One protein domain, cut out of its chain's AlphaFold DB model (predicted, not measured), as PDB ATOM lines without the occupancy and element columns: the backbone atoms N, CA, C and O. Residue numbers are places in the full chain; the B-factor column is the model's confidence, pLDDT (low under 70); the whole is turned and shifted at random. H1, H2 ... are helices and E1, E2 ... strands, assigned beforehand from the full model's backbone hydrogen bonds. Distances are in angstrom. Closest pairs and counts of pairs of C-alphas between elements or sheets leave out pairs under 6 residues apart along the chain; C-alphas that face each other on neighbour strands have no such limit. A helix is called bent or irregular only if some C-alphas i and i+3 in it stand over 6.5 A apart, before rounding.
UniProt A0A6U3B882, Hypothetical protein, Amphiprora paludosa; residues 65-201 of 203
ATOM      1  N   ALA A  65       2.409 -60.033 -93.474       96.44
ATOM      2  CA  ALA A  65       3.333 -61.081 -93.845       96.44
ATOM      3  C   ALA A  65       2.716 -62.082 -94.827       96.44
ATOM      4  O   ALA A  65       1.504 -62.299 -94.866       96.44
ATOM      5  N   CYS A  66       3.580 -62.728 -95.602       96.50
ATOM      6  CA  CYS A  66       3.279 -63.923 -96.381       96.50
ATOM      7  C   CYS A  66       4.302 -65.002 -96.024       96.50
ATOM      8  O   CYS A  66       5.445 -64.695 -95.689       96.50
ATOM      9  N   ARG A  67       3.912 -66.273 -96.126       95.31
ATOM     10  CA  ARG A  67       4.816 -67.399 -95.873       95.31
ATOM     11  C   ARG A  67       4.796 -68.407 -97.008       95.31
ATOM     12  O   ARG A  67       3.784 -68.551 -97.693       95.31
ATOM     13  N   HIS A  68       5.890 -69.133 -97.176       94.81
ATOM     14  CA  HIS A  68       5.934 -70.309 -98.037       94.81
ATOM     15  C   HIS A  68       6.922 -71.342 -97.495       94.81
ATOM     16  O   HIS A  68       7.784 -71.026 -96.678       94.81
ATOM     17  N   GLU A  69       6.779 -72.582 -97.946       93.19
ATOM     18  CA  GLU A  69       7.701 -73.657 -97.599       93.19
ATOM     19  C   GLU A  69       8.706 -73.879 -98.724       93.19
ATOM     20  O   GLU A  69       8.319 -74.236 -99.837       93.19
ATOM     21  N   LEU A  70       9.991 -73.730 -98.414       94.12
ATOM     22  CA  LEU A  70      11.081 -74.147 -99.285       94.12
ATOM     23  C   LEU A  70      11.500 -75.562 -98.884       94.12
ATOM     24  O   LEU A  70      11.916 -75.787 -97.746       94.12
ATOM     25  N   ARG A  71      11.389 -76.523 -99.805       92.19
ATOM     26  CA  ARG A  71      11.739 -77.926 -99.552       92.19
ATOM     27  C   ARG A  71      12.895 -78.351-100.444       92.19
ATOM     28  O   ARG A  71      12.754 -78.385-101.666       92.19
ATOM     29  N   LEU A  72      14.014 -78.698 -99.823       91.50
ATOM     30  CA  LEU A  72      15.211 -79.190-100.496       91.50
ATOM     31  C   LEU A  72      15.367 -80.671-100.200       91.50
ATOM     32  O   LEU A  72      15.319 -81.081 -99.044       91.50
ATOM     33  N   GLU A  73      15.566 -81.466-101.232       89.25
ATOM     34  CA  GLU A  73      16.021 -82.840-101.100       89.25
ATOM     35  C   GLU A  73      17.542 -82.848-101.162       89.25
ATOM     36  O   GLU A  73      18.135 -82.356-102.127       89.25
ATOM     37  N   VAL A  74      18.159 -83.356-100.099       88.00
ATOM     38  CA  VAL A  74      19.607 -83.329 -99.911       88.00
ATOM     39  C   VAL A  74      20.088 -84.701 -99.450       88.00
ATOM     40  O   VAL A  74      19.589 -85.261 -98.474       88.00
ATOM     41  N   CYS A  75      21.106 -85.225-100.115       86.88
ATOM     42  CA  CYS A  75      21.927 -86.332 -99.657       86.88
ATOM     43  C   CYS A  75      23.172 -85.765 -98.967       86.88
ATOM     44  O   CYS A  75      24.069 -85.228 -99.618       86.88
ATOM     45  N   LEU A  76      23.245 -85.888 -97.638       82.12
ATOM     46  CA  LEU A  76      24.318 -85.288 -96.830       82.12
ATOM     47  C   LEU A  76      25.729 -85.662 -97.293       82.12
ATOM     48  O   LEU A  76      26.635 -84.841 -97.199       82.12
ATOM     49  N   GLU A  77      25.919 -86.881 -97.793       82.50
ATOM     50  CA  GLU A  77      27.232 -87.340 -98.240       82.50
ATOM     51  C   GLU A  77      27.638 -86.749 -99.592       82.50
ATOM     52  O   GLU A  77      28.732 -86.202 -99.716       82.50
ATOM     53  N   SER A  78      26.797 -86.891-100.622       85.62
ATOM     54  CA  SER A  78      27.146 -86.444-101.975       85.62
ATOM     55  C   SER A  78      27.013 -84.935-102.120       85.62
ATOM     56  O   SER A  78      27.937 -84.290-102.610       85.62
ATOM     57  N   ASP A  79      25.910 -84.364-101.638       86.44
ATOM     58  CA  ASP A  79      25.668 -82.926-101.747       86.44
ATOM     59  C   ASP A  79      26.535 -82.156-100.758       86.44
ATOM     60  O   ASP A  79      26.999 -81.066-101.078       86.44
ATOM     61  N   GLY A  80      26.822 -82.736 -99.586       86.31
ATOM     62  CA  GLY A  80      27.770 -82.162 -98.632       86.31
ATOM     63  C   GLY A  80      29.159 -82.000 -99.243       86.31
ATOM     64  O   GLY A  80      29.687 -80.890 -99.241       86.31
ATOM     65  N   LYS A  81      29.705 -83.058 -99.859       88.94
ATOM     66  CA  LYS A  81      30.994 -82.989-100.571       88.94
ATOM     67  C   LYS A  81      30.967 -81.980-101.718       88.94
ATOM     68  O   LYS A  81      31.849 -81.133-101.801       88.94
ATOM     69  N   ALA A  82      29.930 -82.014-102.556       89.00
ATOM     70  CA  ALA A  82      29.807 -81.082-103.675       89.00
ATOM     71  C   ALA A  82      29.684 -79.617-103.213       89.00
ATOM     72  O   ALA A  82      30.129 -78.699-103.899       89.00
ATOM     73  N   LEU A  83      29.037 -79.352-102.073       89.81
ATOM     74  CA  LEU A  83      28.984 -78.017-101.472       89.81
ATOM     75  C   LEU A  83      30.353 -77.599-100.925       89.81
ATOM     76  O   LEU A  83      30.776 -76.475-101.189       89.81
ATOM     77  N   GLU A  84      31.067 -78.493-100.242       91.19
ATOM     78  CA  GLU A  84      32.405 -78.221 -99.704       91.19
ATOM     79  C   GLU A  84      33.426 -77.912-100.808       91.19
ATOM     80  O   GLU A  84      34.190 -76.957-100.677       91.19
ATOM     81  N   GLU A  85      33.379 -78.627-101.936       92.31
ATOM     82  CA  GLU A  85      34.185 -78.337-103.136       92.31
ATOM     83  C   GLU A  85      33.924 -76.931-103.703       92.31
ATOM     84  O   GLU A  85      34.808 -76.313-104.295       92.31
ATOM     85  N   ARG A  86      32.720 -76.390-103.480       90.25
ATOM     86  CA  ARG A  86      32.328 -75.018-103.843       90.25
ATOM     87  C   ARG A  86      32.602 -73.997-102.731       90.25
ATOM     88  O   ARG A  86      32.212 -72.839-102.859       90.25
ATOM     89  N   GLY A  87      33.246 -74.407-101.637       90.19
ATOM     90  CA  GLY A  87      33.525 -73.558-100.478       90.19
ATOM     91  C   GLY A  87      32.298 -73.257 -99.610       90.19
ATOM     92  O   GLY A  87      32.302 -72.278 -98.864       90.19
ATOM     93  N   LEU A  88      31.240 -74.066 -99.705       92.19
ATOM     94  CA  LEU A  88      29.998 -73.921 -98.942       92.19
ATOM     95  C   LEU A  88      29.904 -75.017 -97.878       92.19
ATOM     96  O   LEU A  88      30.203 -76.180 -98.136       92.19
ATOM     97  N   ARG A  89      29.452 -74.672 -96.669       92.31
ATOM     98  CA  ARG A  89      29.331 -75.646 -95.577       92.31
ATOM     99  C   ARG A  89      27.923 -76.226 -95.537       92.31
ATOM    100  O   ARG A  89      26.949 -75.488 -95.413       92.31
ATOM    101  N   ILE A  90      27.815 -77.555 -95.524       89.69
ATOM    102  CA  ILE A  90      26.522 -78.251 -95.395       89.69
ATOM    103  C   ILE A  90      25.766 -77.856 -94.116       89.69
ATOM    104  O   ILE A  90      24.543 -77.766 -94.119       89.69
ATOM    105  N   LYS A  91      26.488 -77.552 -93.028       91.69
ATOM    106  CA  LYS A  91      25.893 -77.063 -91.775       91.69
ATOM    107  C   LYS A  91      25.170 -75.727 -91.958       91.69
ATOM    108  O   LYS A  91      24.084 -75.561 -91.414       91.69
ATOM    109  N   ASP A  92      25.732 -74.823 -92.759       93.56
ATOM    110  CA  ASP A  92      25.119 -73.523 -93.058       93.56
ATOM    111  C   ASP A  92      23.866 -73.706 -93.921       93.56
ATOM    112  O   ASP A  92      22.899 -72.959 -93.777       93.56
ATOM    113  N   LEU A  93      23.849 -74.733 -94.785       92.75
ATOM    114  CA  LEU A  93      22.633 -75.133 -95.484       92.75
ATOM    115  C   LEU A  93      21.583 -75.616 -94.486       92.75
ATOM    116  O   LEU A  93      20.529 -75.009 -94.431       92.75
ATOM    117  N   ILE A  94      21.884 -76.623 -93.658       91.50
ATOM    118  CA  ILE A  94      20.951 -77.200 -92.666       91.50
ATOM    119  C   ILE A  94      20.373 -76.134 -91.723       91.50
ATOM    120  O   ILE A  94      19.187 -76.165 -91.397       91.50
ATOM    121  N   ASN A  95      21.195 -75.177 -91.290       91.94
ATOM    122  CA  ASN A  95      20.755 -74.084 -90.425       91.94
ATOM    123  C   ASN A  95      19.895 -73.041 -91.158       91.94
ATOM    124  O   ASN A  95      19.182 -72.279 -90.504       91.94
ATOM    125  N   GLY A  96      19.929 -73.017 -92.492       93.31
ATOM    126  CA  GLY A  96      19.258 -72.024 -93.326       93.31
ATOM    127  C   GLY A  96      20.064 -70.738 -93.540       93.31
ATOM    128  O   GLY A  96      19.632 -69.870 -94.298       93.31
ATOM    129  N   ASP A  97      21.251 -70.622 -92.937       94.69
ATOM    130  CA  ASP A  97      22.140 -69.463 -93.081       94.69
ATOM    131  C   ASP A  97      22.519 -69.249 -94.548       94.69
ATOM    132  O   ASP A  97      22.478 -68.130 -95.054       94.69
ATOM    133  N   LEU A  98      22.786 -70.345 -95.265       94.81
ATOM    134  CA  LEU A  98      23.123 -70.302 -96.683       94.81
ATOM    135  C   LEU A  98      21.963 -69.777 -97.543       94.81
ATOM    136  O   LEU A  98      22.196 -69.070 -98.519       94.81
ATOM    137  N   ILE A  99      20.718 -70.081 -97.171       95.62
ATOM    138  CA  ILE A  99      19.519 -69.604 -97.874       95.62
ATOM    139  C   ILE A  99      19.361 -68.096 -97.672       95.62
ATOM    140  O   ILE A  99      19.199 -67.357 -98.643       95.62
ATOM    141  N   LEU A 100      19.479 -67.621 -96.429       95.00
ATOM    142  CA  LEU A 100      19.420 -66.189 -96.121       95.00
ATOM    143  C   LEU A 100      20.566 -65.415 -96.784       95.00
ATOM    144  O   LEU A 100      20.354 -64.319 -97.306       95.00
ATOM    145  N   ASP A 101      21.767 -65.987 -96.816       94.75
ATOM    146  CA  ASP A 101      22.917 -65.399 -97.498       94.75
ATOM    147  C   ASP A 101      22.706 -65.309 -99.011       94.75
ATOM    148  O   ASP A 101      23.013 -64.271 -99.602       94.75
ATOM    149  N   LEU A 102      22.142 -66.345 -99.641       94.44
ATOM    150  CA  LEU A 102      21.779 -66.302-101.060       94.44
ATOM    151  C   LEU A 102      20.758 -65.199-101.340       94.44
ATOM    152  O   LEU A 102      20.940 -64.440-102.292       94.44
ATOM    153  N   MET A 103      19.734 -65.056-100.496       94.75
ATOM    154  CA  MET A 103      18.747 -63.982-100.633       94.75
ATOM    155  C   MET A 103      19.387 -62.594-100.555       94.75
ATOM    156  O   MET A 103      19.100 -61.735-101.392       94.75
ATOM    157  N   ARG A 104      20.275 -62.380 -99.576       93.31
ATOM    158  CA  ARG A 104      20.955 -61.095 -99.360       93.31
ATOM    159  C   ARG A 104      21.917 -60.754-100.494       93.31
ATOM    160  O   ARG A 104      21.850 -59.655-101.037       93.31
ATOM    161  N   ARG A 105      22.801 -61.686-100.868       93.31
ATOM    162  CA  ARG A 105      23.842 -61.454-101.888       93.31
ATOM    163  C   ARG A 105      23.248 -61.166-103.261       93.31
ATOM    164  O   ARG A 105      23.767 -60.316-103.975       93.31
ATOM    165  N   ASN A 106      22.145 -61.834-103.592       94.69
ATOM    166  CA  ASN A 106      21.472 -61.675-104.878       94.69
ATOM    167  C   ASN A 106      20.366 -60.615-104.858       94.69
ATOM    168  O   ASN A 106      19.684 -60.441-105.861       94.69
ATOM    169  N   LYS A 107      20.190 -59.893-103.739       94.62
ATOM    170  CA  LYS A 107      19.175 -58.838-103.579       94.62
ATOM    171  C   LYS A 107      17.768 -59.302-103.986       94.62
ATOM    172  O   LYS A 107      17.012 -58.542-104.579       94.62
ATOM    173  N   ILE A 108      17.431 -60.550-103.647       95.81
ATOM    174  CA  ILE A 108      16.140 -61.173-103.994       95.81
ATOM    175  C   ILE A 108      14.987 -60.456-103.288       95.81
ATOM    176  O   ILE A 108      13.878 -60.356-103.802       95.81
ATOM    177  N   VAL A 109      15.248 -59.969-102.076       95.12
ATOM    178  CA  VAL A 109      14.256 -59.279-101.258       95.12
ATOM    179  C   VAL A 109      14.336 -57.780-101.553       95.12
ATOM    180  O   VAL A 109      15.401 -57.191-101.336       95.12
ATOM    181  N   PRO A 110      13.245 -57.151-102.024       93.44
ATOM    182  CA  PRO A 110      13.190 -55.708-102.218       93.44
ATOM    183  C   PRO A 110      13.457 -54.946-100.918       93.44
ATOM    184  O   PRO A 110      13.149 -55.418 -99.823       93.44
ATOM    185  N   GLN A 111      13.998 -53.734-101.042       91.69
ATOM    186  CA  GLN A 111      14.174 -52.850 -99.893       91.69
ATOM    187  C   GLN A 111      12.821 -52.563 -99.231       91.69
ATOM    188  O   GLN A 111      11.852 -52.250 -99.910       91.69
ATOM    189  N   GLY A 112      12.770 -52.648 -97.902       91.81
ATOM    190  CA  GLY A 112      11.538 -52.440 -97.138       91.81
ATOM    191  C   GLY A 112      10.680 -53.685 -96.952       91.81
ATOM    192  O   GLY A 112       9.692 -53.629 -96.220       91.81
ATOM    193  N   ILE A 113      11.080 -54.811 -97.545       94.75
ATOM    194  CA  ILE A 113      10.596 -56.142 -97.192       94.75
ATOM    195  C   ILE A 113      11.694 -56.859 -96.408       94.75
ATOM    196  O   ILE A 113      12.865 -56.851 -96.789       94.75
ATOM    197  N   ARG A 114      11.313 -57.536 -95.331       94.88
ATOM    198  CA  ARG A 114      12.196 -58.424 -94.581       94.88
ATOM    199  C   ARG A 114      11.852 -59.872 -94.858       94.88
ATOM    200  O   ARG A 114      10.682 -60.242 -94.865       94.88
ATOM    201  N   ALA A 115      12.885 -60.686 -95.049       96.19
ATOM    202  CA  ALA A 115      12.771 -62.133 -95.142       96.19
ATOM    203  C   ALA A 115      13.455 -62.808 -93.954       96.19
ATOM    204  O   ALA A 115      14.536 -62.393 -93.529       96.19
ATOM    205  N   GLU A 116      12.846 -63.873 -93.453       95.38
ATOM    206  CA  GLU A 116      13.386 -64.690 -92.373       95.38
ATOM    207  C   GLU A 116      12.956 -66.155 -92.510       95.38
ATOM    208  O   GLU A 116      11.985 -66.482 -93.197       95.38
ATOM    209  N   ILE A 117      13.699 -67.040 -91.849       95.94
ATOM    210  CA  ILE A 117      13.345 -68.452 -91.703       95.94
ATOM    211  C   ILE A 117      12.704 -68.601 -90.329       95.94
ATOM    212  O   ILE A 117      13.397 -68.535 -89.317       95.94
ATOM    213  N   ALA A 118      11.386 -68.779 -90.295       93.38
ATOM    214  CA  ALA A 118      10.634 -68.858 -89.045       93.38
ATOM    215  C   ALA A 118      10.793 -70.221 -88.356       93.38
ATOM    216  O   ALA A 118      10.893 -70.302 -87.137       93.38
ATOM    217  N   THR A 119      10.840 -71.300 -89.137       92.44
ATOM    218  CA  THR A 119      11.142 -72.644 -88.638       92.44
ATOM    219  C   THR A 119      11.872 -73.461 -89.697       92.44
ATOM    220  O   THR A 119      11.804 -73.162 -90.894       92.44
ATOM    221  N   ARG A 120      12.586 -74.491 -89.245       92.12
ATOM    222  CA  ARG A 120      13.317 -75.438 -90.084       92.12
ATOM    223  C   ARG A 120      13.157 -76.852 -89.545       92.12
ATOM    224  O   ARG A 120      13.166 -77.058 -88.334       92.12
ATOM    225  N   ALA A 121      13.066 -77.819 -90.443       88.81
ATOM    226  CA  ALA A 121      13.015 -79.231 -90.099       88.81
ATOM    227  C   ALA A 121      13.872 -80.046 -91.070       88.81
ATOM    228  O   ALA A 121      13.833 -79.821 -92.280       88.81
ATOM    229  N   ALA A 122      14.619 -81.009 -90.533       86.88
ATOM    230  CA  ALA A 122      15.273 -82.051 -91.310       86.88
ATOM    231  C   ALA A 122      14.452 -83.334 -91.154       86.88
ATOM    232  O   ALA A 122      14.376 -83.900 -90.065       86.88
ATOM    233  N   VAL A 123      13.795 -83.758 -92.228       84.25
ATOM    234  CA  VAL A 123      12.930 -84.938 -92.243       84.25
ATOM    235  C   VAL A 123      13.651 -86.044 -93.009       84.25
ATOM    236  O   VAL A 123      13.890 -85.878 -94.208       84.25
ATOM    237  N   PRO A 124      14.011 -87.167 -92.365       79.56
ATOM    238  CA  PRO A 124      14.579 -88.307 -93.070       79.56
ATOM    239  C   PRO A 124      13.626 -88.780 -94.166       79.56
ATOM    240  O   PRO A 124      12.422 -88.923 -93.928       79.56
ATOM    241  N   VAL A 125      14.143 -89.056 -95.362       71.94
ATOM    242  CA  VAL A 125      13.347 -89.736 -96.383       71.94
ATOM    243  C   VAL A 125      13.264 -91.201 -95.970       71.94
ATOM    244  O   VAL A 125      14.157 -91.995 -96.255       71.94
ATOM    245  N   ALA A 126      12.199 -91.569 -95.258       57.28
ATOM    246  CA  ALA A 126      11.858 -92.970 -95.068       57.28
ATOM    247  C   ALA A 126      11.432 -93.526 -96.432       57.28
ATOM    248  O   ALA A 126      10.271 -93.387 -96.801       57.28
ATOM    249  N   LEU A 127      12.401 -94.054 -97.193       49.47
ATOM    250  CA  LEU A 127      12.229 -94.844 -98.417       49.47
ATOM    251  C   LEU A 127      10.976 -94.444 -99.218       49.47
ATOM    252  O   LEU A 127      10.016 -95.209 -99.307       49.47
ATOM    253  N   SER A 128      10.950 -93.232 -99.781       44.12
ATOM    254  CA  SER A 128       9.971 -92.974-100.833       44.12
ATOM    255  C   SER A 128      10.367 -93.840-102.033       44.12
ATOM    256  O   SER A 128      11.538 -93.902-102.411       44.12
ATOM    257  N   ASN A 129       9.394 -94.531-102.628       47.62
ATOM    258  CA  ASN A 129       9.592 -95.447-103.762       47.62
ATOM    259  C   ASN A 129      10.180 -94.779-105.028       47.62
ATOM    260  O   ASN A 129      10.430 -95.463-106.018       47.62
ATOM    261  N   ASP A 130      10.417 -93.466-104.994       49.78
ATOM    262  CA  ASP A 130      11.004 -92.682-106.080       49.78
ATOM    263  C   ASP A 130      12.535 -92.570-105.997       49.78
ATOM    264  O   ASP A 130      13.146 -92.000-106.901       49.78
ATOM    265  N   TYR A 131      13.176 -93.149-104.971       48.38
ATOM    266  CA  TYR A 131      14.633 -93.322-104.927       48.38
ATOM    267  C   TYR A 131      15.074 -94.420-105.907       48.38
ATOM    268  O   TYR A 131      15.462 -95.531-105.537       48.38
ATOM    269  N   ARG A 132      15.009 -94.101-107.200       46.72
ATOM    270  CA  ARG A 132      15.865 -94.738-108.196       46.72
ATOM    271  C   ARG A 132      17.265 -94.166-108.007       46.72
ATOM    272  O   ARG A 132      17.442 -92.957-108.012       46.72
ATOM    273  N   ASP A 133      18.213 -95.078-107.858       48.84
ATOM    274  CA  ASP A 133      19.654 -94.876-107.755       48.84
ATOM    275  C   ASP A 133      20.233 -94.550-106.363       48.84
ATOM    276  O   ASP A 133      20.225 -93.429-105.868       48.84
ATOM    277  N   GLN A 134      20.883 -95.589-105.814       49.25
ATOM    278  CA  GLN A 134      22.071 -95.575-104.941       49.25
ATOM    279  C   GLN A 134      21.930 -95.897-103.451       49.25
ATOM    280  O   GLN A 134      22.949 -95.874-102.769       49.25
ATOM    281  N   GLY A 135      20.763 -96.272-102.920       52.91
ATOM    282  CA  GLY A 135      20.692 -96.831-101.555       52.91
ATOM    283  C   GLY A 135      21.262 -95.924-100.449       52.91
ATOM    284  O   GLY A 135      21.611 -96.410 -99.376       52.91
ATOM    285  N   LYS A 136      21.375 -94.615-100.710       55.88
ATOM    286  CA  LYS A 136      21.841 -93.615 -99.750       55.88
ATOM    287  C   LYS A 136      20.636 -92.913 -99.129       55.88
ATOM    288  O   LYS A 136      19.735 -92.514 -99.869       55.88
ATOM    289  N   PRO A 137      20.598 -92.749 -97.799       63.34
ATOM    290  CA  PRO A 137      19.489 -92.082 -97.137       63.34
ATOM    291  C   PRO A 137      19.494 -90.588 -97.487       63.34
ATOM    292  O   PRO A 137      20.386 -89.839 -97.084       63.34
ATOM    293  N   GLY A 138      18.492 -90.155 -98.248       73.00
ATOM    294  CA  GLY A 138      18.187 -88.742 -98.428       73.00
ATOM    295  C   GLY A 138      17.522 -88.129 -97.201       73.00
ATOM    296  O   GLY A 138      16.930 -88.823 -96.371       73.00
ATOM    297  N   GLN A 139      17.551 -86.803 -97.122       85.31
ATOM    298  CA  GLN A 139      16.753 -86.025 -96.178       85.31
ATOM    299  C   GLN A 139      16.088 -84.840 -96.880       85.31
ATOM    300  O   GLN A 139      16.652 -84.231 -97.790       85.31
ATOM    301  N   PHE A 140      14.893 -84.483 -96.420       87.06
ATOM    302  CA  PHE A 140      14.265 -83.222 -96.770       87.06
ATOM    303  C   PHE A 140      14.650 -82.156 -95.756       87.06
ATOM    304  O   PHE A 140      14.384 -82.301 -94.564       87.06
ATOM    305  N   LEU A 141      15.218 -81.061 -96.241       91.56
ATOM    306  CA  LEU A 141      15.324 -79.826 -95.484       91.56
ATOM    307  C   LEU A 141      14.112 -78.964 -95.832       91.56
ATOM    308  O   LEU A 141      13.925 -78.578 -96.986       91.56
ATOM    309  N   VAL A 142      13.268 -78.704 -94.841       92.00
ATOM    310  CA  VAL A 142      12.060 -77.891 -94.976       92.00
ATOM    311  C   VAL A 142      12.277 -76.591 -94.218       92.00
ATOM    312  O   VAL A 142      12.468 -76.620 -93.005       92.00
ATOM    313  N   TYR A 143      12.219 -75.464 -94.921       94.44
ATOM    314  CA  TYR A 143      12.277 -74.125 -94.337       94.44
ATOM    315  C   TYR A 143      10.927 -73.449 -94.494       94.44
ATOM    316  O   TYR A 143      10.395 -73.370 -95.603       94.44
ATOM    317  N   LEU A 144      10.388 -72.913 -93.401       94.62
ATOM    318  CA  LEU A 144       9.264 -71.996 -93.480       94.62
ATOM    319  C   LEU A 144       9.801 -70.575 -93.630       94.62
ATOM    320  O   LEU A 144      10.210 -69.938 -92.659       94.62
ATOM    321  N   MET A 145       9.788 -70.096 -94.865       96.19
ATOM    322  CA  MET A 145      10.188 -68.742 -95.210       96.19
ATOM    323  C   MET A 145       9.034 -67.788 -94.916       96.19
ATOM    324  O   MET A 145       7.897 -68.039 -95.331       96.19
ATOM    325  N   VAL A 146       9.328 -66.679 -94.248       97.06
ATOM    326  CA  VAL A 146       8.373 -65.601 -93.978       97.06
ATOM    327  C   VAL A 146       8.911 -64.303 -94.553       97.06
ATOM    328  O   VAL A 146      10.083 -63.970 -94.390       97.06
ATOM    329  N   TYR A 147       8.030 -63.576 -95.227       96.94
ATOM    330  CA  TYR A 147       8.272 -62.243 -95.752       96.94
ATOM    331  C   TYR A 147       7.337 -61.274 -95.050       96.94
ATOM    332  O   TYR A 147       6.166 -61.610 -94.878       96.94
ATOM    333  N   ARG A 148       7.815 -60.087 -94.682       95.56
ATOM    334  CA  ARG A 148       7.009 -59.041 -94.037       95.56
ATOM    335  C   ARG A 148       7.375 -57.654 -94.540       95.56
ATOM    336  O   ARG A 148       8.544 -57.387 -94.804       95.56
ATOM    337  N   GLY A 149       6.366 -56.808 -94.713       94.19
ATOM    338  CA  GLY A 149       6.554 -55.425 -95.145       94.19
ATOM    339  C   GLY A 149       6.907 -54.514 -93.974       94.19
ATOM    340  O   GLY A 149       6.021 -54.191 -93.192       94.19
ATOM    341  N   GLU A 150       8.176 -54.113 -93.856       92.12
ATOM    342  CA  GLU A 150       8.668 -53.198 -92.809       92.12
ATOM    343  C   GLU A 150       8.437 -51.731 -93.197       92.12
ATOM    344  O   GLU A 150       7.901 -50.945 -92.418       92.12
ATOM    345  N   SER A 151       8.816 -51.371 -94.425       91.31
ATOM    346  CA  SER A 151       8.679 -50.014 -94.972       91.31
ATOM    347  C   SER A 151       8.043 -49.983 -96.359       91.31
ATOM    348  O   SER A 151       7.831 -48.912 -96.926       91.31
ATOM    349  N   GLN A 152       7.704 -51.155 -96.902       92.38
ATOM    350  CA  GLN A 152       6.986 -51.316 -98.159       92.38
ATOM    351  C   GLN A 152       5.835 -52.325 -97.982       92.38
ATOM    352  O   GLN A 152       6.020 -53.339 -97.309       92.38
ATOM    353  N   PRO A 153       4.651 -52.087 -98.575       92.81
ATOM    354  CA  PRO A 153       3.544 -53.031 -98.565       92.81
ATOM    355  C   PRO A 153       3.952 -54.345 -99.223       92.81
ATOM    356  O   PRO A 153       4.553 -54.360-100.302       92.81
ATOM    357  N   LEU A 154       3.598 -55.456 -98.585       95.06
ATOM    358  CA  LEU A 154       3.897 -56.789 -99.090       95.06
ATOM    359  C   LEU A 154       2.653 -57.385 -99.740       95.06
ATOM    360  O   LEU A 154       1.809 -57.961 -99.051       95.06
ATOM    361  N   THR A 155       2.541 -57.288-101.060       93.12
ATOM    362  CA  THR A 155       1.476 -57.987-101.788       93.12
ATOM    363  C   THR A 155       1.828 -59.457-102.001       93.12
ATOM    364  O   THR A 155       2.992 -59.876-101.921       93.12
ATOM    365  N   ARG A 156       0.813 -60.270-102.305       92.88
ATOM    366  CA  ARG A 156       1.011 -61.693-102.600       92.88
ATOM    367  C   ARG A 156       1.849 -61.897-103.863       92.88
ATOM    368  O   ARG A 156       2.609 -62.859-103.948       92.88
ATOM    369  N   GLU A 157       1.722 -61.005-104.835       93.69
ATOM    370  CA  GLU A 157       2.466 -61.006-106.093       93.69
ATOM    371  C   GLU A 157       3.953 -60.763-105.832       93.69
ATOM    372  O   GLU A 157       4.778 -61.549-106.293       93.69
ATOM    373  N   ILE A 158       4.289 -59.759-105.008       94.88
ATOM    374  CA  ILE A 158       5.672 -59.491-104.585       94.88
ATOM    375  C   ILE A 158       6.243 -60.714-103.861       94.88
ATOM    376  O   ILE A 158       7.312 -61.203-104.216       94.88
ATOM    377  N   ALA A 159       5.512 -61.269-102.892       96.12
ATOM    378  CA  ALA A 159       5.951 -62.458-102.163       96.12
ATOM    379  C   ALA A 159       6.139 -63.689-103.078       96.12
ATOM    380  O   ALA A 159       7.079 -64.463-102.892       96.12
ATOM    381  N   ASN A 160       5.280 -63.871-104.087       95.62
ATOM    382  CA  ASN A 160       5.427 -64.933-105.086       95.62
ATOM    383  C   ASN A 160       6.650 -64.740-105.986       95.62
ATOM    384  O   ASN A 160       7.257 -65.747-106.357       95.62
ATOM    385  N   GLN A 161       6.994 -63.495-106.324       95.88
ATOM    386  CA  GLN A 161       8.197 -63.179-107.087       95.88
ATOM    387  C   GLN A 161       9.451 -63.497-106.268       95.88
ATOM    388  O   GLN A 161      10.280 -64.274-106.724       95.88
ATOM    389  N   ILE A 162       9.521 -63.027-105.015       96.44
ATOM    390  CA  ILE A 162      10.632 -63.327-104.090       96.44
ATOM    391  C   ILE A 162      10.832 -64.842-103.949       96.44
ATOM    392  O   ILE A 162      11.960 -65.329-103.968       96.44
ATOM    393  N   ARG A 163       9.738 -65.604-103.816       95.81
ATOM    394  CA  ARG A 163       9.776 -67.074-103.784       95.81
ATOM    395  C   ARG A 163      10.351 -67.653-105.078       95.81
ATOM    396  O   ARG A 163      11.214 -68.520-105.001       95.81
ATOM    397  N   ALA A 164       9.850 -67.228-106.240       95.12
ATOM    398  CA  ALA A 164      10.309 -67.736-107.534       95.12
ATOM    399  C   ALA A 164      11.812 -67.491-107.720       95.12
ATOM    400  O   ALA A 164      12.555 -68.423-108.007       95.12
ATOM    401  N   ASP A 165      12.254 -66.267-107.442       95.94
ATOM    402  CA  ASP A 165      13.656 -65.871-107.528       95.94
ATOM    403  C   ASP A 165      14.518 -66.678-106.545       95.94
ATOM    404  O   ASP A 165      15.596 -67.146-106.899       95.94
ATOM    405  N   LEU A 166      14.039 -66.912-105.316       95.62
ATOM    406  CA  LEU A 166      14.735 -67.755-104.341       95.62
ATOM    407  C   LEU A 166      14.891 -69.199-104.825       95.62
ATOM    408  O   LEU A 166      15.982 -69.758-104.721       95.62
ATOM    409  N   GLU A 167      13.817 -69.809-105.327       94.88
ATOM    410  CA  GLU A 167      13.855 -71.168-105.872       94.88
ATOM    411  C   GLU A 167      14.867 -71.261-107.022       94.88
ATOM    412  O   GLU A 167      15.709 -72.158-107.028       94.88
ATOM    413  N   ASP A 168      14.855 -70.299-107.942       93.56
ATOM    414  CA  ASP A 168      15.785 -70.262-109.071       93.56
ATOM    415  C   ASP A 168      17.237 -70.092-108.605       93.56
ATOM    416  O   ASP A 168      18.132 -70.801-109.073       93.56
ATOM    417  N   MET A 169      17.487 -69.215-107.630       93.69
ATOM    418  CA  MET A 169      18.826 -69.011-107.075       93.69
ATOM    419  C   MET A 169      19.341 -70.241-106.323       93.69
ATOM    420  O   MET A 169      20.525 -70.576-106.420       93.69
ATOM    421  N   VAL A 170      18.473 -70.938-105.588       93.12
ATOM    422  CA  VAL A 170      18.825 -72.186-104.901       93.12
ATOM    423  C   VAL A 170      19.188 -73.274-105.909       93.12
ATOM    424  O   VAL A 170      20.229 -73.916-105.750       93.12
ATOM    425  N   ASP A 171      18.399 -73.444-106.970       90.81
ATOM    426  CA  ASP A 171      18.687 -74.407-108.039       90.81
ATOM    427  C   ASP A 171      20.028 -74.105-108.730       90.81
ATOM    428  O   ASP A 171      20.874 -74.980-108.943       90.81
ATOM    429  N   GLN A 172      20.281 -72.827-109.021       90.81
ATOM    430  CA  GLN A 172      21.502 -72.388-109.687       90.81
ATOM    431  C   GLN A 172      22.753 -72.558-108.819       90.81
ATOM    432  O   GLN A 172      23.758 -73.067-109.319       90.81
ATOM    433  N   HIS A 173      22.705 -72.164-107.542       90.50
ATOM    434  CA  HIS A 173      23.889 -72.126-106.677       90.50
ATOM    435  C   HIS A 173      24.121 -73.409-105.893       90.50
ATOM    436  O   HIS A 173      25.270 -73.835-105.754       90.50
ATOM    437  N   LEU A 174      23.061 -74.020-105.363       89.62
ATOM    438  CA  LEU A 174      23.181 -75.185-104.490       89.62
ATOM    439  C   LEU A 174      23.161 -76.489-105.279       89.62
ATOM    440  O   LEU A 174      23.822 -77.436-104.853       89.62
ATOM    441  N   LYS A 175      22.543 -76.515-106.470       87.75
ATOM    442  CA  LYS A 175      22.417 -77.721-107.311       87.75
ATOM    443  C   LYS A 175      21.780 -78.898-106.560       87.75
ATOM    444  O   LYS A 175      22.086 -80.051-106.838       87.75
ATOM    445  N   VAL A 176      20.917 -78.587-105.593       85.75
ATOM    446  CA  VAL A 176      20.118 -79.559-104.836       85.75
ATOM    447  C   VAL A 176      18.719 -79.640-105.428       85.75
ATOM    448  O   VAL A 176      18.232 -78.677-106.021       85.75
ATOM    449  N   THR A 177      18.048 -80.775-105.250       86.62
ATOM    450  CA  THR A 177      16.724 -80.978-105.843       86.62
ATOM    451  C   THR A 177      15.664 -80.206-105.055       86.62
ATOM    452  O   THR A 177      15.448 -80.451-103.868       86.62
ATOM    453  N   LEU A 178      14.965 -79.280-105.714       87.56
ATOM    454  CA  LEU A 178      13.815 -78.574-105.140       87.56
ATOM    455  C   LEU A 178      12.550 -79.428-105.243       87.56
ATOM    456  O   LEU A 178      12.152 -79.854-106.330       87.56
ATOM    457  N   ARG A 179      11.856 -79.630-104.121       85.25
ATOM    458  CA  ARG A 179      10.544 -80.290-104.091       85.25
ATOM    459  C   ARG A 179       9.430 -79.280-103.871       85.25
ATOM    460  O   ARG A 179       9.592 -78.304-103.150       85.25
ATOM    461  N   LYS A 180       8.269 -79.556-104.475       79.25
ATOM    462  CA  LYS A 180       7.094 -78.663-104.464       79.25
ATOM    463  C   LYS A 180       7.398 -77.249-104.996       79.25
ATOM    464  O   LYS A 180       6.842 -76.270-104.508       79.25
ATOM    465  N   ARG A 181       8.248 -77.156-106.023       80.56
ATOM    466  CA  ARG A 181       8.510 -75.901-106.741       80.56
ATOM    467  C   ARG A 181       7.206 -75.319-107.301       80.56
ATOM    468  O   ARG A 181       6.334 -76.072-107.738       80.56
ATOM    469  N   GLY A 182       7.081 -73.994-107.300       74.06
ATOM    470  CA  GLY A 182       5.937 -73.306-107.912       74.06
ATOM    471  C   GLY A 182       4.660 -73.263-107.066       74.06
ATOM    472  O   GLY A 182       3.647 -72.742-107.531       74.06
ATOM    473  N   TYR A 183       4.676 -73.771-105.829       77.56
ATOM    474  CA  TYR A 183       3.548 -73.582-104.917       77.56
ATOM    475  C   TYR A 183       3.440 -72.108-104.529       77.56
ATOM    476  O   TYR A 183       4.416 -71.476-104.134       77.56
ATOM    477  N   THR A 184       2.234 -71.549-104.631       84.19
ATOM    478  CA  THR A 184       2.007 -70.143-104.286       84.19
ATOM    479  C   THR A 184       2.259 -69.895-102.805       84.19
ATOM    480  O   THR A 184       1.874 -70.716-101.969       84.19
ATOM    481  N   VAL A 185       2.783 -68.714-102.480       92.88
ATOM    482  CA  VAL A 185       2.831 -68.231-101.096       92.88
ATOM    483  C   VAL A 185       1.425 -68.193-100.479       92.88
ATOM    484  O   VAL A 185       0.401 -68.136-101.188       92.88
ATOM    485  N   SER A 186       1.378 -68.217 -99.147       93.75
ATOM    486  CA  SER A 186       0.147 -68.094 -98.368       93.75
ATOM    487  C   SER A 186      -0.637 -66.834 -98.736       93.75
ATOM    488  O   SER A 186      -0.128 -65.901 -99.357       93.75
ATOM    489  N   ARG A 187      -1.895 -66.768 -98.299       92.56
ATOM    490  CA  ARG A 187      -2.584 -65.474 -98.256       92.56
ATOM    491  C   ARG A 187      -1.864 -64.540 -97.270       92.56
ATOM    492  O   ARG A 187      -1.265 -65.061 -96.318       92.56
ATOM    493  N   PRO A 188      -1.926 -63.213 -97.475       93.56
ATOM    494  CA  PRO A 188      -1.389 -62.259 -96.516       93.56
ATOM    495  C   PRO A 188      -2.036 -62.439 -95.142       93.56
ATOM    496  O   PRO A 188      -3.226 -62.747 -95.041       93.56
ATOM    497  N   PHE A 189      -1.259 -62.257 -94.082       93.94
ATOM    498  CA  PHE A 189      -1.729 -62.346 -92.704       93.94
ATOM    499  C   PHE A 189      -0.972 -61.354 -91.807       93.94
ATOM    500  O   PHE A 189       0.126 -60.934 -92.158       93.94
ATOM    501  N   PRO A 190      -1.525 -60.956 -90.651       94.19
ATOM    502  CA  PRO A 190      -0.817 -60.110 -89.690       94.19
ATOM    503  C   PRO A 190       0.378 -60.854 -89.097       94.19
ATOM    504  O   PRO A 190       0.196 -61.942 -88.548       94.19
ATOM    505  N   TYR A 191       1.570 -60.265 -89.146       95.50
ATOM    506  CA  TYR A 191       2.805 -60.928 -88.721       95.50
ATOM    507  C   TYR A 191       2.754 -61.417 -87.267       95.50
ATOM    508  O   TYR A 191       3.179 -62.530 -86.982       95.50
ATOM    509  N   ARG A 192       2.098 -60.672 -86.370       93.31
ATOM    510  CA  ARG A 192       1.861 -61.091 -84.976       93.31
ATOM    511  C   ARG A 192       1.158 -62.447 -84.800       93.31
ATOM    512  O   ARG A 192       1.189 -63.003 -83.711       93.31
ATOM    513  N   LEU A 193       0.481 -62.965 -85.829       93.00
ATOM    514  CA  LEU A 193      -0.141 -64.297 -85.800       93.00
ATOM    515  C   LEU A 193       0.829 -65.417 -86.198       93.00
ATOM    516  O   LEU A 193       0.440 -66.582 -86.173       93.00
ATOM    517  N   LEU A 194       2.073 -65.096 -86.568       93.38
ATOM    518  CA  LEU A 194       3.066 -66.082 -86.984       93.38
ATOM    519  C   LEU A 194       3.287 -67.143 -85.907       93.38
ATOM    520  O   LEU A 194       3.287 -68.319 -86.238       93.38
ATOM    521  N   GLN A 195       3.425 -66.752 -84.637       90.31
ATOM    522  CA  GLN A 195       3.670 -67.714 -83.562       90.31
ATOM    523  C   GLN A 195       2.535 -68.739 -83.440       90.31
ATOM    524  O   GLN A 195       2.797 -69.936 -83.413       90.31
ATOM    525  N   THR A 196       1.280 -68.289 -83.473       89.38
ATOM    526  CA  THR A 196       0.114 -69.185 -83.462       89.38
ATOM    527  C   THR A 196       0.117 -70.125 -84.671       89.38
ATOM    528  O   THR A 196      -0.131 -71.316 -84.535       89.38
ATOM    529  N   LEU A 197       0.471 -69.617 -85.857       86.50
ATOM    530  CA  LEU A 197       0.579 -70.441 -87.066       86.50
ATOM    531  C   LEU A 197       1.728 -71.457 -87.006       86.50
ATOM    532  O   LEU A 197       1.650 -72.488 -87.671       86.50
ATOM    533  N   LEU A 198       2.806 -71.150 -86.281       88.06
ATOM    534  CA  LEU A 198       3.926 -72.064 -86.069       88.06
ATOM    535  C   LEU A 198       3.532 -73.202 -85.131       88.06
ATOM    536  O   LEU A 198       3.828 -74.350 -85.445       88.06
ATOM    537  N   GLU A 199       2.840 -72.889 -84.034       85.12
ATOM    538  CA  GLU A 199       2.324 -73.875 -83.078       85.12
ATOM    539  C   GLU A 199       1.369 -74.864 -83.769       85.12
ATOM    540  O   GLU A 199       1.537 -76.075 -83.632       85.12
ATOM    541  N   ASP A 200       0.465 -74.378 -84.624       74.88
ATOM    542  CA  ASP A 200      -0.428 -75.223 -85.436       74.88
ATOM    543  C   ASP A 200       0.310 -76.084 -86.485       74.88
ATOM    544  O   ASP A 200      -0.261 -77.022 -87.037       74.88
ATOM    545  N   HIS A 201       1.556 -75.743 -86.835       65.88
ATOM    546  CA  HIS A 201       2.369 -76.487 -87.807       65.88
ATOM    547  C   HIS A 201       3.300 -77.519 -87.176       65.88
ATOM    548  O   HIS A 201       3.769 -78.411 -87.886       65.88
TER     549      HIS A 201
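This is residues 65 to 201 of the 203 residues of the protein "Hypothetical protein" of Amphiprora paludosa (UniProt A0A6U3B882). A strongly twisted antiparallel sheet of three long strands, E2, E3 and E1, with the short E4 at one edge, has H2, H3 and H4 packed over one face and the last helix, H5, over the other. H1 lies beyond H2, off the sheet, and residues 129 to 134 of the loop between E2 and E3 stick out. The printed part has 137 residues, with five named helices and four named strands in the order E1, H1, H2, H3, E2, E3, H4, E4, H5; the sheet's order is E2, E3, E1, E4. The class is mixed, helices and strands. The whole is compact, with a radius of gyration of the C-alphas of 15.5 A and spans of 47 by 32 by 23 A.

E1, residues 65 to 74, begins at C-alpha 65 (3.333, -61.081, -93.845) and is 28.2 A long. H1 is residues 78 to 85, 10.8 A; H2 is residues 90 to 95, 8.7 A; H3 is residues 97 to 105, 12.0 A. E2, residues 113 to 124, measures 32.7 A, and E3, residues 139 to 149, 32.3 A. H4, residues 156 to 174, is the longest helix, 26.0 A. E4 is residues 177 to 179, 6.5 A. H5, residues 191 to 201, is 15.6 A long and ends at C-alpha 201 (2.369, -76.487, -87.807); it is irregular, with C-alphas 192 and 195 7.0 A apart.

E2 and E3 form a hairpin, with N 116 and O 146 at 2.9 A. E3 and E1 are antiparallel, with N 72 and O 141 at 2.8 A; E1 and E4 are too, with N 73 and O 177 at 2.8 A. The sheet and the helices on it make three layers, helices on both faces of a sheet: H2, H3 and H4 on one face of the sheet E2, E3, E1, E4, and H5 on the other. H4 is over E3, slantwise to the strands at 40 degrees on the local plane; its closest C-alphas to E1 are those of Ala 159 and Cys 66, 6.5 A. E3, H4 and E4 form a split strand-helix-strand unit, with E1 between its two strands, and its crossover is right-handed. H4 touches H3 with residues 166 to 170 alone, closest at the C-alphas of Leu 166 and Met 103, 6.6 A. H2 and H3 lie on the same face. H1 is not on the sheet but touches H2, closest at the C-alphas of Gly 80 and Ile 90, 5.2 A. H5, on the opposite face from H2, runs along E3 at 11 degrees on the local plane. Each O i to N i+4 pair is within hydrogen-bond range in H1, H2, H3 and H4; in H5, 5 of 7 are.

The farthest C-alphas, those of Gly 135 and Ser 151, are 48.8 A apart. The printed part has no cut. The links E2 to E3 and E4 to H5 are long. The mean pLDDT of the printed part is 87.4; residues 126 to 137 and residue 201 are under 70.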